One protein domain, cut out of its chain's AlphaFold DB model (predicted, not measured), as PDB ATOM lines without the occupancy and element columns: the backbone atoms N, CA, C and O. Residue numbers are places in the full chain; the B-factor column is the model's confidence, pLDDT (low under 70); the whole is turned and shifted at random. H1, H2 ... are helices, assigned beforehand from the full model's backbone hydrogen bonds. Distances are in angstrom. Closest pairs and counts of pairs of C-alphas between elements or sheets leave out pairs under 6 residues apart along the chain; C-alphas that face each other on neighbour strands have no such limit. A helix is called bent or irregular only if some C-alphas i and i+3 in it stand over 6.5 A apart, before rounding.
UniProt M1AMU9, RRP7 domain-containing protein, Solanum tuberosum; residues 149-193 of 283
ATOM      1  N   LYS A 149       4.505 -13.588 114.996       85.94
ATOM      2  CA  LYS A 149       4.164 -13.764 113.572       85.94
ATOM      3  C   LYS A 149       3.266 -12.644 113.020       85.94
ATOM      4  O   LYS A 149       3.587 -12.064 111.990       85.94
ATOM      5  N   ARG A 150       2.229 -12.261 113.776       85.56
ATOM      6  CA  ARG A 150       1.310 -11.157 113.434       85.56
ATOM      7  C   ARG A 150       2.025  -9.818 113.249       85.56
ATOM      8  O   ARG A 150       1.663  -9.036 112.385       85.56
ATOM      9  N   GLN A 151       3.056  -9.555 114.047       88.56
ATOM     10  CA  GLN A 151       3.820  -8.316 113.960       88.56
ATOM     11  C   GLN A 151       4.708  -8.294 112.710       88.56
ATOM     12  O   GLN A 151       4.881  -7.241 112.107       88.56
ATOM     13  N   ARG A 152       5.228  -9.449 112.275       89.94
ATOM     14  CA  ARG A 152       5.950  -9.566 110.997       89.94
ATOM     15  C   ARG A 152       5.012  -9.380 109.801       89.94
ATOM     16  O   ARG A 152       5.383  -8.679 108.868       89.94
ATOM     17  N   GLU A 153       3.813  -9.960 109.859       92.50
ATOM     18  CA  GLU A 153       2.757  -9.785 108.849       92.50
ATOM     19  C   GLU A 153       2.357  -8.307 108.733       92.50
ATOM     20  O   GLU A 153       2.452  -7.738 107.657       92.50
ATOM     21  N   TRP A 154       2.073  -7.628 109.849       93.12
ATOM     22  CA  TRP A 154       1.737  -6.198 109.836       93.12
ATOM     23  C   TRP A 154       2.854  -5.307 109.304       93.12
ATOM     24  O   TRP A 154       2.593  -4.339 108.594       93.12
ATOM     25  N   VAL A 155       4.107  -5.607 109.647       90.81
ATOM     26  CA  VAL A 155       5.255  -4.861 109.123       90.81
ATOM     27  C   VAL A 155       5.420  -5.118 107.620       90.81
ATOM     28  O   VAL A 155       5.740  -4.187 106.885       90.81
ATOM     29  N   ALA A 156       5.168  -6.339 107.145       89.81
ATOM     30  CA  ALA A 156       5.175  -6.652 105.718       89.81
ATOM     31  C   ALA A 156       4.047  -5.918 104.973       89.81
ATOM     32  O   ALA A 156       4.333  -5.235 103.988       89.81
ATOM     33  N   ASP A 157       2.816  -5.968 105.483       92.56
ATOM     34  CA  ASP A 157       1.656  -5.263 104.927       92.56
ATOM     35  C   ASP A 157       1.901  -3.749 104.890       92.56
ATOM     36  O   ASP A 157       1.596  -3.080 103.904       92.56
ATOM     37  N   TYR A 158       2.524  -3.196 105.935       90.69
ATOM     38  CA  TYR A 158       2.888  -1.781 106.000       90.69
ATOM     39  C   TYR A 158       3.810  -1.363 104.847       90.69
ATOM     40  O   TYR A 158       3.578  -0.330 104.217       90.69
ATOM     41  N   TYR A 159       4.843  -2.158 104.549       88.62
ATOM     42  CA  TYR A 159       5.757  -1.864 103.443       88.62
ATOM     43  C   TYR A 159       5.141  -2.156 102.069       88.62
ATOM     44  O   TYR A 159       5.460  -1.459 101.112       88.62
ATOM     45  N   GLN A 160       4.238  -3.133 101.960       87.88
ATOM     46  CA  GLN A 160       3.526  -3.433 100.711       87.88
ATOM     47  C   GLN A 160       2.498  -2.350 100.353       87.88
ATOM     48  O   GLN A 160       2.387  -1.962  99.189       87.88
ATOM     49  N   ASN A 161       1.802  -1.805 101.352       87.88
ATOM     50  CA  ASN A 161       0.814  -0.734 101.185       87.88
ATOM     51  C   ASN A 161       1.445   0.639 100.912       87.88
ATOM     52  O   ASN A 161       0.740   1.582 100.550       87.88
ATOM     53  N   ARG A 162       2.768   0.766 101.070       87.94
ATOM     54  CA  ARG A 162       3.552   1.957 100.722       87.94
ATOM     55  C   ARG A 162       4.472   1.649  99.539       87.94
ATOM     56  O   ARG A 162       5.688   1.550  99.718       87.94
ATOM     57  N   PRO A 163       3.912   1.501  98.322       86.00
ATOM     58  CA  PRO A 163       4.740   1.481  97.128       86.00
ATOM     59  C   PRO A 163       5.605   2.748  97.093       86.00
ATOM     60  O   PRO A 163       5.207   3.806  97.590       86.00
ATOM     61  N   GLY A 164       6.812   2.625  96.543       88.62
ATOM     62  CA  GLY A 164       7.704   3.767  96.358       88.62
ATOM     63  C   GLY A 164       7.046   4.862  95.514       88.62
ATOM     64  O   GLY A 164       6.105   4.596  94.766       88.62
ATOM     65  N   LEU A 165       7.557   6.089  95.633       91.75
ATOM     66  CA  LEU A 165       7.018   7.250  94.921       91.75
ATOM     67  C   LEU A 165       6.945   7.014  93.405       91.75
ATOM     68  O   LEU A 165       5.926   7.322  92.803       91.75
ATOM     69  N   ASP A 166       7.981   6.398  92.833       94.00
ATOM     70  CA  ASP A 166       8.078   6.120  91.396       94.00
ATOM     71  C   ASP A 166       6.935   5.206  90.919       94.00
ATOM     72  O   ASP A 166       6.226   5.528  89.973       94.00
ATOM     73  N   VAL A 167       6.668   4.119  91.652       93.81
ATOM     74  CA  VAL A 167       5.578   3.172  91.344       93.81
ATOM     75  C   VAL A 167       4.208   3.834  91.490       93.81
ATOM     76  O   VAL A 167       3.270   3.520  90.761       93.81
ATOM     77  N   LEU A 168       4.058   4.733  92.467       93.81
ATOM     78  CA  LEU A 168       2.817   5.481  92.638       93.81
ATOM     79  C   LEU A 168       2.596   6.453  91.474       93.81
ATOM     80  O   LEU A 168       1.467   6.576  91.006       93.81
ATOM     81  N   GLN A 169       3.656   7.114  91.014       95.88
ATOM     82  CA  GLN A 169       3.595   8.032  89.887       95.88
ATOM     83  C   GLN A 169       3.222   7.303  88.593       95.88
ATOM     84  O   GLN A 169       2.282   7.732  87.936       95.88
ATOM     85  N   GLU A 170       3.850   6.162  88.293       96.75
ATOM     86  CA  GLU A 170       3.499   5.341  87.123       96.75
ATOM     87  C   GLU A 170       2.010   4.967  87.117       96.75
ATOM     88  O   GLU A 170       1.327   5.156  86.116       96.75
ATOM     89  N   ARG A 171       1.463   4.541  88.264       96.38
ATOM     90  CA  ARG A 171       0.027   4.223  88.389       96.38
ATOM     91  C   ARG A 171      -0.879   5.433  88.167       96.38
ATOM     92  O   ARG A 171      -1.978   5.283  87.641       96.38
ATOM     93  N   ILE A 172      -0.465   6.613  88.632       97.00
ATOM     94  CA  ILE A 172      -1.222   7.855  88.433       97.00
ATOM     95  C   ILE A 172      -1.181   8.253  86.960       97.00
ATOM     96  O   ILE A 172      -2.219   8.603  86.407       97.00
ATOM     97  N   ASP A 173      -0.014   8.163  86.332       97.31
ATOM     98  CA  ASP A 173       0.172   8.506  84.927       97.31
ATOM     99  C   ASP A 173      -0.654   7.565  84.033       97.31
ATOM    100  O   ASP A 173      -1.422   8.041  83.197       97.31
ATOM    101  N   GLU A 174      -0.609   6.250  84.276       97.75
ATOM    102  CA  GLU A 174      -1.473   5.257  83.613       97.75
ATOM    103  C   GLU A 174      -2.962   5.587  83.796       97.75
ATOM    104  O   GLU A 174      -3.726   5.623  82.828       97.75
ATOM    105  N   PHE A 175      -3.379   5.904  85.027       97.88
ATOM    106  CA  PHE A 175      -4.765   6.259  85.321       97.88
ATOM    107  C   PHE A 175      -5.217   7.531  84.590       97.88
ATOM    108  O   PHE A 175      -6.338   7.581  84.076       97.88
ATOM    109  N   ILE A 176      -4.369   8.562  84.540       97.06
ATOM    110  CA  ILE A 176      -4.667   9.813  83.837       97.06
ATOM    111  C   ILE A 176      -4.793   9.546  82.338       97.06
ATOM    112  O   ILE A 176      -5.772   9.991  81.739       97.06
ATOM    113  N   ILE A 177      -3.869   8.781  81.750       97.56
ATOM    114  CA  ILE A 177      -3.894   8.427  80.324       97.56
ATOM    115  C   ILE A 177      -5.198   7.697  79.972       97.56
ATOM    116  O   ILE A 177      -5.899   8.098  79.039       97.56
ATOM    117  N   ASP A 178      -5.571   6.677  80.747       97.50
ATOM    118  CA  ASP A 178      -6.801   5.911  80.524       97.50
ATOM    119  C   ASP A 178      -8.060   6.773  80.679       97.50
ATOM    120  O   ASP A 178      -9.029   6.644  79.919       97.50
ATOM    121  N   TYR A 179      -8.069   7.661  81.674       97.12
ATOM    122  CA  TYR A 179      -9.185   8.565  81.923       97.12
ATOM    123  C   TYR A 179      -9.342   9.599  80.801       97.12
ATOM    124  O   TYR A 179     -10.459   9.849  80.334       97.12
ATOM    125  N   GLU A 180      -8.239  10.186  80.342       95.12
ATOM    126  CA  GLU A 180      -8.235  11.139  79.234       95.12
ATOM    127  C   GLU A 180      -8.671  10.478  77.926       95.12
ATOM    128  O   GLU A 180      -9.513  11.045  77.225       95.12
ATOM    129  N   ALA A 181      -8.202   9.258  77.650       95.94
ATOM    130  CA  ALA A 181      -8.612   8.484  76.482       95.94
ATOM    131  C   ALA A 181     -10.126   8.211  76.476       95.94
ATOM    132  O   ALA A 181     -10.797   8.477  75.474       95.94
ATOM    133  N   LYS A 182     -10.696   7.764  77.606       94.75
ATOM    134  CA  LYS A 182     -12.153   7.563  77.749       94.75
ATOM    135  C   LYS A 182     -12.930   8.862  77.542       94.75
ATOM    136  O   LYS A 182     -13.910   8.901  76.803       94.75
ATOM    137  N   LYS A 183     -12.468   9.954  78.150       93.44
ATOM    138  CA  LYS A 183     -13.121  11.264  78.038       93.44
ATOM    139  C   LYS A 183     -13.057  11.833  76.622       93.44
ATOM    140  O   LYS A 183     -13.969  12.550  76.206       93.44
ATOM    141  N   GLU A 184     -11.983  11.563  75.888       91.00
ATOM    142  CA  GLU A 184     -11.860  11.960  74.490       91.00
ATOM    143  C   GLU A 184     -12.786  11.136  73.587       91.00
ATOM    144  O   GLU A 184     -13.428  11.709  72.707       91.00
ATOM    145  N   GLN A 185     -12.920   9.829  73.836       90.56
ATOM    146  CA  GLN A 185     -13.890   8.975  73.139       90.56
ATOM    147  C   GLN A 185     -15.323   9.479  73.342       90.56
ATOM    148  O   GLN A 185     -16.012   9.736  72.360       90.56
ATOM    149  N   GLU A 186     -15.734   9.764  74.581       89.50
ATOM    150  CA  GLU A 186     -17.064  10.325  74.860       89.50
ATOM    151  C   GLU A 186     -17.310  11.671  74.162       89.50
ATOM    152  O   GLU A 186     -18.430  11.976  73.751       89.50
ATOM    153  N   LYS A 187     -16.281  12.523  74.057       86.19
ATOM    154  CA  LYS A 187     -16.394  13.789  73.319       86.19
ATOM    155  C   LYS A 187     -16.586  13.540  71.830       86.19
ATOM    156  O   LYS A 187     -17.481  14.143  71.249       86.19
ATOM    157  N   LYS A 188     -15.797  12.640  71.238       85.69
ATOM    158  CA  LYS A 188     -15.911  12.260  69.823       85.69
ATOM    159  C   LYS A 188     -17.278  11.648  69.519       85.69
ATOM    160  O   LYS A 188     -17.876  11.999  68.510       85.69
ATOM    161  N   GLU A 189     -17.808  10.807  70.404       86.06
ATOM    162  CA  GLU A 189     -19.159  10.242  70.281       86.06
ATOM    163  C   GLU A 189     -20.242  11.322  70.360       86.06
ATOM    164  O   GLU A 189     -21.151  11.343  69.535       86.06
ATOM    165  N   LYS A 190     -20.131  12.266  71.302       81.56
ATOM    166  CA  LYS A 190     -21.064  13.402  71.406       81.56
ATOM    167  C   LYS A 190     -20.998  14.322  70.187       81.56
ATOM    168  O   LYS A 190     -22.032  14.816  69.748       81.56
ATOM    169  N   GLU A 191     -19.807  14.559  69.648       79.12
ATOM    170  CA  GLU A 191     -19.616  15.340  68.422       79.12
ATOM    171  C   GLU A 191     -20.177  14.611  67.194       79.12
ATOM    172  O   GLU A 191     -20.836  15.243  66.371       79.12
ATOM    173  N   ALA A 192     -19.990  13.291  67.097       79.56
ATOM    174  CA  ALA A 192     -20.569  12.470  66.035       79.56
ATOM    175  C   ALA A 192     -22.103  12.447  66.105       79.56
ATOM    176  O   ALA A 192     -22.757  12.660  65.088       79.56
ATOM    177  N   LEU A 193     -22.674  12.291  67.304       74.94
ATOM    178  CA  LEU A 193     -24.120  12.358  67.532       74.94
ATOM    179  C   LEU A 193     -24.688  13.731  67.135       74.94
ATOM    180  O   LEU A 193     -25.731  13.817  66.493       74.94
TER     181      LEU A 193
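This is residues 149 to 193 of the 283 residues of the protein "RRP7 domain-containing protein" of Solanum tuberosum (UniProt M1AMU9). The model is a wide, open V with unequal arms: a short helix, H1, and a much longer one, H2, joined at the corner by residues 161 to 164. Neither helix folds back on the other, and there is no core. The printed part has 45 residues, with two named helices in the order H1, H2 and no named strand; its class is all helix. It is extended, with a radius of gyration of the C-alphas of 18.7 A, and the C-alphas span 60 by 20 by 6 A.

H1 runs from Lys 149 to Gln 160, 12 residues, and measures 16.5 A from first to last C-alpha. C-alpha 149 is at (4.164, -13.764, 113.572) and C-alpha 160 is at (3.526, -3.433, 100.711). Residues 161 to 164 follow. H2 runs from Leu 165 to Leu 193, 29 residues and 41.8 A from first to last C-alpha. It begins with C-alpha 165 at (7.018, 7.250, 94.921) and ends with C-alpha 193 at (-24.120, 12.358, 67.532). Neither helix is bent.

H1 and H2 are apart, with no C-alpha of the one within 8 A of the other. The link between them, four residues, is tight. The two helices do not form a hairpin. In H1 and H2 every pair of O i and N i+4 is within hydrogen-bond range.

The two C-alphas farthest apart are those of Lys 149 and Leu 193, the first and last printed residues, at 60.0 A. Residues 149 to 193 stand free, of which 149 to 160 belong to H1 and 165 to 193 belong to H2: each of their C-alphas has no C-alpha within 10 A from 8 or more residues along the chain. The printed part has no cut. The mean pLDDT of the printed part is 90.9, and no printed residue is under 70.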